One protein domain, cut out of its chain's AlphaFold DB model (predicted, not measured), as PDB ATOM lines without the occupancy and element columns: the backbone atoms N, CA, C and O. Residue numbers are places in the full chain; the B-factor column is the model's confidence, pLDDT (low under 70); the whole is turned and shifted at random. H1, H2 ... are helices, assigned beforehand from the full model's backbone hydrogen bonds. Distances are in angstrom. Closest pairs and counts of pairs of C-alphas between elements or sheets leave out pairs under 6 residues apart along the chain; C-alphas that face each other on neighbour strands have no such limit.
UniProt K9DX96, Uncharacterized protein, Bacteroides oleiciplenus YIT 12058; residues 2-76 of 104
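What this domain is: This is residues 2 to 76 of the 104 residues of an uncharacterized protein of Bacteroides oleiciplenus YIT 12058 (UniProt K9DX96). One long helix, H2, makes the length of an open, thin structure, with a shorter helix at each end. H1 meets its first end at a corner and sticks out with residues 2 to 14, while H3 folds back from its other end as a V, and residues 70 to 76 stick out. The printed part has 75 residues with three named helices, in the order H1, H2, H3, and no named strand, in the class all helix. It is extended, with a radius of gyration of the C-alphas of 20.2 A, and spans 55 by 30 by 20 A.

Where its parts are: H2, residues 20 to 52, is 46.7 A long, from C-alpha 20 at (23.370, 25.796, -8.286) to C-alpha 52 at (47.446, 13.275, -46.268). H1, residues 2 to 16, is 20.4 A long and begins with C-alpha 2 at (9.378, 4.070, -21.456). H3, residues 58 to 76, is 26.9 A long and ends with C-alpha 76 at (35.612, 32.203, -34.944).

How they stand to each other: H2 touches H3 with residues 42 to 50 alone, and H3 touches H2 with residues 61 to 65 alone. Their closest C-alphas, those of Leu 49 and Ile 61, are 6.6 A apart. They run opposite ways at a steep tilt of 45 degrees. H1 and H2 are close but not clearly touching: their closest C-alphas, those of Val 15 and Leu 23, are 8.0 A apart. They run opposite ways at a steep tilt of 62 degrees. H1 and H3 are apart. In H1 and H3 every O i to N i+4 pair is within hydrogen-bond range; in H2, 27 of 29 are.

The domain as a whole: The two C-alphas farthest apart, those of Leu 17 and His 55, are 56.9 A apart. The printed part has no cut, and both links are tight. Residues 24 to 41, which belong to H2, stand free. The mean pLDDT of the printed part is 80.5, with residues 36 to 42 and 72 to 76 under 70.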
ATOM      1  N   THR A   2       9.584   3.862 -22.905       86.06
ATOM      2  CA  THR A   2       9.378   4.070 -21.456       86.06
ATOM      3  C   THR A   2      10.651   3.948 -20.617       86.06
ATOM      4  O   THR A   2      10.936   4.851 -19.850       86.06
ATOM      5  N   VAL A   3      11.473   2.907 -20.812       88.62
ATOM      6  CA  VAL A   3      12.717   2.721 -20.028       88.62
ATOM      7  C   VAL A   3      13.712   3.871 -20.234       88.62
ATOM      8  O   VAL A   3      14.238   4.411 -19.268       88.62
ATOM      9  N   LEU A   4      13.922   4.299 -21.486       90.25
ATOM     10  CA  LEU A   4      14.785   5.441 -21.806       90.25
ATOM     11  C   LEU A   4      14.260   6.737 -21.174       90.25
ATOM     12  O   LEU A   4      15.032   7.490 -20.585       90.25
ATOM     13  N   TYR A   5      12.948   6.971 -21.271       91.81
ATOM     14  CA  TYR A   5      12.298   8.128 -20.666       91.81
ATOM     15  C   TYR A   5      12.455   8.132 -19.141       91.81
ATOM     16  O   TYR A   5      12.849   9.146 -18.574       91.81
ATOM     17  N   SER A   6      12.238   6.994 -18.477       89.44
ATOM     18  CA  SER A   6      12.405   6.857 -17.026       89.44
ATOM     19  C   SER A   6      13.852   7.069 -16.580       89.44
ATOM     20  O   SER A   6      14.081   7.737 -15.574       89.44
ATOM     21  N   MET A   7      14.833   6.559 -17.334       90.06
ATOM     22  CA  MET A   7      16.252   6.786 -17.034       90.06
ATOM     23  C   MET A   7      16.637   8.261 -17.185       90.06
ATOM     24  O   MET A   7      17.276   8.817 -16.295       90.06
ATOM     25  N   ALA A   8      16.220   8.912 -18.272       92.50
ATOM     26  CA  ALA A   8      16.481  10.335 -18.477       92.50
ATOM     27  C   ALA A   8      15.787  11.197 -17.408       92.50
ATOM     28  O   ALA A   8      16.403  12.106 -16.857       92.50
ATOM     29  N   TYR A   9      14.535  10.877 -17.072       93.06
ATOM     30  CA  TYR A   9      13.767  11.579 -16.046       93.06
ATOM     31  C   TYR A   9      14.420  11.466 -14.666       93.06
ATOM     32  O   TYR A   9      14.575  12.479 -13.989       93.06
ATOM     33  N   LEU A  10      14.872  10.270 -14.275       93.25
ATOM     34  CA  LEU A  10      15.577  10.050 -13.012       93.25
ATOM     35  C   LEU A  10      16.852  10.900 -12.921       93.25
ATOM     36  O   LEU A  10      17.085  11.557 -11.908       93.25
ATOM     37  N   VAL A  11      17.656  10.926 -13.987       91.12
ATOM     38  CA  VAL A  11      18.891  11.724 -14.036       91.12
ATOM     39  C   VAL A  11      18.578  13.219 -13.954       91.12
ATOM     40  O   VAL A  11      19.165  13.918 -13.130       91.12
ATOM     41  N   CYS A  12      17.626  13.716 -14.746       89.62
ATOM     42  CA  CYS A  12      17.219  15.122 -14.701       89.62
ATOM     43  C   CYS A  12      16.651  15.519 -13.333       89.62
ATOM     44  O   CYS A  12      16.943  16.608 -12.848       89.62
ATOM     45  N   TYR A  13      15.884  14.637 -12.688       91.00
ATOM     46  CA  TYR A  13      15.329  14.875 -11.358       91.00
ATOM     47  C   TYR A  13      16.430  15.000 -10.296       91.00
ATOM     48  O   TYR A  13      16.420  15.941  -9.503       91.00
ATOM     49  N   MET A  14      17.434  14.118 -10.335       90.06
ATOM     50  CA  MET A  14      18.609  14.204  -9.457       90.06
ATOM     51  C   MET A  14      19.400  15.504  -9.677       90.06
ATOM     52  O   MET A  14      19.831  16.134  -8.714       90.06
ATOM     53  N   VAL A  15      19.557  15.940 -10.931       88.00
ATOM     54  CA  VAL A  15      20.244  17.200 -11.272       88.00
ATOM     55  C   VAL A  15      19.432  18.427 -10.843       88.00
ATOM     56  O   VAL A  15      20.007  19.412 -10.394       88.00
ATOM     57  N   SER A  16      18.102  18.365 -10.924       88.50
ATOM     58  CA  SER A  16      17.210  19.449 -10.498       88.50
ATOM     59  C   SER A  16      17.181  19.647  -8.978       88.50
ATOM     60  O   SER A  16      16.840  20.737  -8.524       88.50
ATOM     61  N   LEU A  17      17.508  18.610  -8.198       90.50
ATOM     62  CA  LEU A  17      17.679  18.699  -6.743       90.50
ATOM     63  C   LEU A  17      19.066  19.226  -6.334       90.50
ATOM     64  O   LEU A  17      19.262  19.587  -5.172       90.50
ATOM     65  N   LEU A  18      20.034  19.257  -7.255       87.69
ATOM     66  CA  LEU A  18      21.380  19.738  -6.969       87.69
ATOM     67  C   LEU A  18      21.375  21.272  -6.855       87.69
ATOM     68  O   LEU A  18      20.901  21.954  -7.764       87.69
ATOM     69  N   PRO A  19      21.942  21.859  -5.787       87.19
ATOM     70  CA  PRO A  19      21.993  23.307  -5.682       87.19
ATOM     71  C   PRO A  19      22.948  23.899  -6.738       87.19
ATOM     72  O   PRO A  19      23.923  23.261  -7.153       87.19
ATOM     73  N   PHE A  20      22.698  25.146  -7.149       84.75
ATOM     74  CA  PHE A  20      23.370  25.796  -8.286       84.75
ATOM     75  C   PHE A  20      24.909  25.766  -8.233       84.75
ATOM     76  O   PHE A  20      25.558  25.518  -9.243       84.75
ATOM     77  N   TRP A  21      25.511  25.947  -7.056       88.56
ATOM     78  CA  TRP A  21      26.966  25.861  -6.844       88.56
ATOM     79  C   TRP A  21      27.627  24.561  -7.350       88.56
ATOM     80  O   TRP A  21      28.743  24.619  -7.863       88.56
ATOM     81  N   ILE A  22      26.964  23.400  -7.268       89.75
ATOM     82  CA  ILE A  22      27.528  22.121  -7.734       89.75
ATOM     83  C   ILE A  22      27.426  22.021  -9.258       89.75
ATOM     84  O   ILE A  22      28.376  21.593  -9.908       89.75
ATOM     85  N   LEU A  23      26.314  22.481  -9.838       88.06
ATOM     86  CA  LEU A  23      26.147  22.595 -11.290       88.06
ATOM     87  C   LEU A  23      27.254  23.453 -11.920       88.06
ATOM     88  O   LEU A  23      27.831  23.057 -12.934       88.06
ATOM     89  N   TYR A  24      27.614  24.572 -11.286       88.44
ATOM     90  CA  TYR A  24      28.733  25.405 -11.735       88.44
ATOM     91  C   TYR A  24      30.071  24.660 -11.685       88.44
ATOM     92  O   TYR A  24      30.812  24.674 -12.665       88.44
ATOM     93  N   ARG A  25      30.353  23.919 -10.606       91.62
ATOM     94  CA  ARG A  25      31.571  23.094 -10.514       91.62
ATOM     95  C   ARG A  25      31.633  22.012 -11.591       91.62
ATOM     96  O   ARG A  25      32.698  21.763 -12.148       91.62
ATOM     97  N   ILE A  26      30.504  21.376 -11.903       90.12
ATOM     98  CA  ILE A  26      30.422  20.384 -12.983       90.12
ATOM     99  C   ILE A  26      30.694  21.047 -14.340       90.12
ATOM    100  O   ILE A  26      31.401  20.468 -15.165       90.12
ATOM    101  N   SER A  27      30.190  22.263 -14.566       88.50
ATOM    102  CA  SER A  27      30.468  23.039 -15.781       88.50
ATOM    103  C   SER A  27      31.961  23.349 -15.939       88.50
ATOM    104  O   SER A  27      32.503  23.148 -17.025       88.50
ATOM    105  N   ASP A  28      32.649  23.724 -14.856       87.81
ATOM    106  CA  ASP A  28      34.100  23.960 -14.869       87.81
ATOM    107  C   ASP A  28      34.887  22.687 -15.216       87.81
ATOM    108  O   ASP A  28      35.823  22.709 -16.019       87.81
ATOM    109  N   VAL A  29      34.494  21.542 -14.653       90.06
ATOM    110  CA  VAL A  29      35.129  20.250 -14.963       90.06
ATOM    111  C   VAL A  29      34.868  19.849 -16.414       90.06
ATOM    112  O   VAL A  29      35.795  19.441 -17.116       90.06
ATOM    113  N   LEU A  30      33.636  20.010 -16.901       87.81
ATOM    114  CA  LEU A  30      33.300  19.787 -18.307       87.81
ATOM    115  C   LEU A  30      34.118  20.701 -19.219       87.81
ATOM    116  O   LEU A  30      34.632  20.227 -20.231       87.81
ATOM    117  N   TYR A  31      34.303  21.969 -18.854       82.56
ATOM    118  CA  TYR A  31      35.157  22.898 -19.585       82.56
ATOM    119  C   TYR A  31      36.594  22.376 -19.690       82.56
ATOM    120  O   TYR A  31      37.154  22.379 -20.785       82.56
ATOM    121  N   ILE A  32      37.168  21.850 -18.604       83.31
ATOM    122  CA  ILE A  32      38.508  21.241 -18.613       83.31
ATOM    123  C   ILE A  32      38.547  20.012 -19.530       83.31
ATOM    124  O   ILE A  32      39.468  19.872 -20.336       83.31
ATOM    125  N   VAL A  33      37.537  19.141 -19.475       81.81
ATOM    126  CA  VAL A  33      37.448  17.966 -20.358       81.81
ATOM    127  C   VAL A  33      37.362  18.400 -21.825       81.81
ATOM    128  O   VAL A  33      38.133  17.919 -22.656       81.81
ATOM    129  N   PHE A  34      36.506  19.369 -22.157       77.69
ATOM    130  CA  PHE A  34      36.421  19.938 -23.506       77.69
ATOM    131  C   PHE A  34      37.719  20.627 -23.936       77.69
ATOM    132  O   PHE A  34      38.118  20.513 -25.097       77.69
ATOM    133  N   TYR A  35      38.403  21.302 -23.019       74.44
ATOM    134  CA  TYR A  35      39.692  21.937 -23.262       74.44
ATOM    135  C   TYR A  35      40.767  20.896 -23.610       74.44
ATOM    136  O   TYR A  35      41.476  21.045 -24.611       74.44
ATOM    137  N   TYR A  36      40.824  19.779 -22.878       68.81
ATOM    138  CA  TYR A  36      41.700  18.649 -23.204       68.81
ATOM    139  C   TYR A  36      41.333  17.997 -24.546       68.81
ATOM    140  O   TYR A  36      42.222  17.645 -25.327       68.81
ATOM    141  N   VAL A  37      40.043  17.917 -24.884       67.75
ATOM    142  CA  VAL A  37      39.574  17.442 -26.198       67.75
ATOM    143  C   VAL A  37      39.946  18.420 -27.330       67.75
ATOM    144  O   VAL A  37      40.270  17.990 -28.441       67.75
ATOM    145  N   MET A  38      39.995  19.734 -27.085       63.62
ATOM    146  CA  MET A  38      40.544  20.693 -28.058       63.62
ATOM    147  C   MET A  38      42.055  20.500 -28.273       63.62
ATOM    148  O   MET A  38      42.531  20.647 -29.402       63.62
ATOM    149  N   GLY A  39      42.798  20.095 -27.237       62.38
ATOM    150  CA  GLY A  39      44.184  19.625 -27.362       62.38
ATOM    151  C   GLY A  39      44.305  18.329 -28.176       62.38
ATOM    152  O   GLY A  39      45.195  18.203 -29.019       62.38
ATOM    153  N   TYR A  40      43.362  17.399 -28.011       59.06
ATOM    154  CA  TYR A  40      43.263  16.168 -28.803       59.06
ATOM    155  C   TYR A  40      43.011  16.443 -30.296       59.06
ATOM    156  O   TYR A  40      43.616  15.784 -31.147       59.06
ATOM    157  N   LYS A  41      42.235  17.484 -30.646       65.19
ATOM    158  CA  LYS A  41      42.063  17.896 -32.052       65.19
ATOM    159  C   LYS A  41      43.379  18.276 -32.730       65.19
ATOM    160  O   LYS A  41      43.535  17.940 -33.897       65.19
ATOM    161  N   ARG A  42      44.352  18.876 -32.028       68.06
ATOM    162  CA  ARG A  42      45.686  19.147 -32.614       68.06
ATOM    163  C   ARG A  42      46.377  17.859 -33.028       68.06
ATOM    164  O   ARG A  42      46.921  17.762 -34.121       68.06
ATOM    165  N   LYS A  43      46.296  16.841 -32.171       71.19
ATOM    166  CA  LYS A  43      46.885  15.524 -32.421       71.19
ATOM    167  C   LYS A  43      46.200  14.820 -33.593       71.19
ATOM    168  O   LYS A  43      46.896  14.265 -34.438       71.19
ATOM    169  N   ILE A  44      44.869  14.904 -33.690       74.62
ATOM    170  CA  ILE A  44      44.117  14.364 -34.832       74.62
ATOM    171  C   ILE A  44      44.456  15.115 -36.118       74.62
ATOM    172  O   ILE A  44      44.729  14.467 -37.117       74.62
ATOM    173  N   VAL A  45      44.465  16.451 -36.108       74.75
ATOM    174  CA  VAL A  45      44.772  17.266 -37.295       74.75
ATOM    175  C   VAL A  45      46.199  17.009 -37.761       74.75
ATOM    176  O   VAL A  45      46.410  16.786 -38.945       74.75
ATOM    177  N   ARG A  46      47.173  16.934 -36.850       79.69
ATOM    178  CA  ARG A  46      48.553  16.569 -37.194       79.69
ATOM    179  C   ARG A  46      48.650  15.154 -37.754       79.69
ATOM    180  O   ARG A  46      49.370  14.932 -38.719       79.69
ATOM    181  N   ASN A  47      47.936  14.197 -37.163       81.81
ATOM    182  CA  ASN A  47      47.913  12.827 -37.667       81.81
ATOM    183  C   ASN A  47      47.247  12.749 -39.048       81.81
ATOM    184  O   ASN A  47      47.742  12.061 -39.929       81.81
ATOM    185  N   ASN A  48      46.174  13.508 -39.258       81.69
ATOM    186  CA  ASN A  48      45.486  13.627 -40.535       81.69
ATOM    187  C   ASN A  48      46.396  14.272 -41.594       81.69
ATOM    188  O   ASN A  48      46.551  13.704 -42.665       81.69
ATOM    189  N   LEU A  49      47.101  15.359 -41.257       81.00
ATOM    190  CA  LEU A  49      48.089  15.997 -42.133       81.00
ATOM    191  C   LEU A  49      49.262  15.065 -42.472       81.00
ATOM    192  O   LEU A  49      49.690  15.049 -43.616       81.00
ATOM    193  N   ARG A  50      49.752  14.249 -41.526       82.88
ATOM    194  CA  ARG A  50      50.787  13.231 -41.804       82.88
ATOM    195  C   ARG A  50      50.303  12.136 -42.755       82.88
ATOM    196  O   ARG A  50      51.090  11.653 -43.556       82.88
ATOM    197  N   ILE A  51      49.035  11.735 -42.648       83.44
ATOM    198  CA  ILE A  51      48.431  10.732 -43.537       83.44
ATOM    199  C   ILE A  51      48.178  11.329 -44.929       83.44
ATOM    200  O   ILE A  51      48.414  10.657 -45.928       83.44
ATOM    201  N   SER A  52      47.724  12.582 -45.005       79.62
ATOM    202  CA  SER A  52      47.446  13.275 -46.268       79.62
ATOM    203  C   SER A  52      48.708  13.748 -46.996       79.62
ATOM    204  O   SER A  52      48.705  13.792 -48.221       79.62
ATOM    205  N   PHE A  53      49.787  14.058 -46.269       80.88
ATOM    206  CA  PHE A  53      51.063  14.535 -46.817       80.88
ATOM    207  C   PHE A  53      52.248  13.716 -46.276       80.88
ATOM    208  O   PHE A  53      53.070  14.233 -45.514       80.88
ATOM    209  N   PRO A  54      52.372  12.430 -46.655       75.75
ATOM    210  CA  PRO A  54      53.422  11.548 -46.137       75.75
ATOM    211  C   PRO A  54      54.837  11.937 -46.595       75.75
ATOM    212  O   PRO A  54      55.815  11.513 -45.991       75.75
ATOM    213  N   HIS A  55      54.946  12.738 -47.656       80.19
ATOM    214  CA  HIS A  55      56.195  13.202 -48.269       80.19
ATOM    215  C   HIS A  55      56.711  14.528 -47.684       80.19
ATOM    216  O   HIS A  55      57.772  14.992 -48.091       80.19
ATOM    217  N   LYS A  56      55.981  15.153 -46.749       78.69
ATOM    218  CA  LYS A  56      56.387  16.419 -46.126       78.69
ATOM    219  C   LYS A  56      57.086  16.198 -44.788       78.69
ATOM    220  O   LYS A  56      56.636  15.420 -43.946       78.69
ATOM    221  N   GLU A  57      58.166  16.943 -44.581       84.44
ATOM    222  CA  GLU A  57      58.917  16.967 -43.327       84.44
ATOM    223  C   GLU A  57      58.067  17.506 -42.165       84.44
ATOM    224  O   GLU A  57      57.182  18.353 -42.337       84.44
ATOM    225  N   MET A  58      58.361  17.055 -40.940       79.81
ATOM    226  CA  MET A  58      57.570  17.403 -39.745       79.81
ATOM    227  C   MET A  58      57.475  18.926 -39.526       79.81
ATOM    228  O   MET A  58      56.458  19.428 -39.043       79.81
ATOM    229  N   ASN A  59      58.510  19.670 -39.922       81.81
ATOM    230  CA  ASN A  59      58.554  21.129 -39.812       81.81
ATOM    231  C   ASN A  59      57.527  21.823 -40.725       81.81
ATOM    232  O   ASN A  59      56.894  22.793 -40.303       81.81
ATOM    233  N   GLU A  60      57.296  21.299 -41.933       81.44
ATOM    234  CA  GLU A  60      56.269  21.821 -42.844       81.44
ATOM    235  C   GLU A  60      54.863  21.501 -42.334       81.44
ATOM    236  O   GLU A  60      53.975  22.357 -42.355       81.44
ATOM    237  N   ILE A  61      54.668  20.300 -41.782       82.19
ATOM    238  CA  ILE A  61      53.388  19.887 -41.194       82.19
ATOM    239  C   ILE A  61      53.000  20.806 -40.027       82.19
ATOM    240  O   ILE A  61      51.836  21.194 -39.911       82.19
ATOM    241  N   ILE A  62      53.959  21.216 -39.191       82.12
ATOM    242  CA  ILE A  62      53.718  22.162 -38.087       82.12
ATOM    243  C   ILE A  62      53.362  23.562 -38.615       82.12
ATOM    244  O   ILE A  62      52.509  24.243 -38.032       82.12
ATOM    245  N   ALA A  63      53.977  24.005 -39.715       83.38
ATOM    246  CA  ALA A  63      53.646  25.282 -40.346       83.38
ATOM    247  C   ALA A  63      52.215  25.280 -40.916       83.38
ATOM    248  O   ALA A  63      51.461  26.235 -40.699       83.38
ATOM    249  N   ILE A  64      51.814  24.186 -41.569       80.25
ATOM    250  CA  ILE A  64      50.456  23.989 -42.095       80.25
ATOM    251  C   ILE A  64      49.438  23.886 -40.946       80.25
ATOM    252  O   ILE A  64      48.394  24.537 -40.995       80.25
ATOM    253  N   GLU A  65      49.762  23.167 -39.863       80.50
ATOM    254  CA  GLU A  65      48.936  23.087 -38.646       80.50
ATOM    255  C   GLU A  65      48.675  24.487 -38.060       80.50
ATOM    256  O   GLU A  65      47.529  24.834 -37.760       80.50
ATOM    257  N   LYS A  66      49.715  25.327 -37.941       79.75
ATOM    258  CA  LYS A  66      49.576  26.709 -37.450       79.75
ATOM    259  C   LYS A  66      48.696  27.566 -38.359       79.75
ATOM    260  O   LYS A  66      47.837  28.280 -37.841       79.75
ATOM    261  N   LYS A  67      48.871  27.485 -39.684       78.25
ATOM    262  CA  LYS A  67      48.030  28.213 -40.655       78.25
ATOM    263  C   LYS A  67      46.562  27.777 -40.561       78.25
ATOM    264  O   LYS A  67      45.675  28.626 -40.498       78.25
ATOM    265  N   PHE A  68      46.307  26.473 -40.445       77.12
ATOM    266  CA  PHE A  68      44.962  25.914 -40.287       77.12
ATOM    267  C   PHE A  68      44.270  26.397 -39.000       77.12
ATOM    268  O   PHE A  68      43.095  26.786 -39.012       77.12
ATOM    269  N   TYR A  69      45.004  26.427 -37.881       71.00
ATOM    270  CA  TYR A  69      44.487  26.948 -36.613       71.00
ATOM    271  C   TYR A  69      44.267  28.464 -36.639       71.00
ATOM    272  O   TYR A  69      43.247  28.923 -36.128       71.00
ATOM    273  N   ALA A  70      45.171  29.237 -37.247       74.88
ATOM    274  CA  ALA A  70      45.024  30.685 -37.386       74.88
ATOM    275  C   ALA A  70      43.775  31.052 -38.203       74.88
ATOM    276  O   ALA A  70      42.995  31.906 -37.777       74.88
ATOM    277  N   PHE A  71      43.524  30.344 -39.310       73.00
ATOM    278  CA  PHE A  71      42.299  30.506 -40.093       73.00
ATOM    279  C   PHE A  71      41.049  30.138 -39.281       73.00
ATOM    280  O   PHE A  71      40.099  30.912 -39.214       73.00
ATOM    281  N   SER A  72      41.074  29.004 -38.575       61.00
ATOM    282  CA  SER A  72      39.950  28.566 -37.732       61.00
ATOM    283  C   SER A  72      39.608  29.571 -36.620       61.00
ATOM    284  O   SER A  72      38.442  29.737 -36.263       61.00
ATOM    285  N   VAL A  73      40.614  30.252 -36.061       61.16
ATOM    286  CA  VAL A  73      40.427  31.313 -35.058       61.16
ATOM    287  C   VAL A  73      39.921  32.608 -35.696       61.16
ATOM    288  O   VAL A  73      39.042  33.251 -35.124       61.16
ATOM    289  N   HIS A  74      40.416  32.973 -36.881       55.97
ATOM    290  CA  HIS A  74      39.908  34.119 -37.639       55.97
ATOM    291  C   HIS A  74      38.417  33.951 -37.974       55.97
ATOM    292  O   HIS A  74      37.619  34.847 -37.703       55.97
ATOM    293  N   VAL A  75      38.020  32.756 -38.426       60.28
ATOM    294  CA  VAL A  75      36.614  32.398 -38.670       60.28
ATOM    295  C   VAL A  75      35.782  32.509 -37.387       60.28
ATOM    296  O   VAL A  75      34.694  33.079 -37.407       60.28
ATOM    297  N   LYS A  76      36.307  32.061 -36.237       55.94
ATOM    298  CA  LYS A  76      35.612  32.203 -34.944       55.94
ATOM    299  C   LYS A  76      35.414  33.654 -34.501       55.94
ATOM    300  O   LYS A  76      34.451  33.926 -33.792       55.94
TER     301      LYS A  76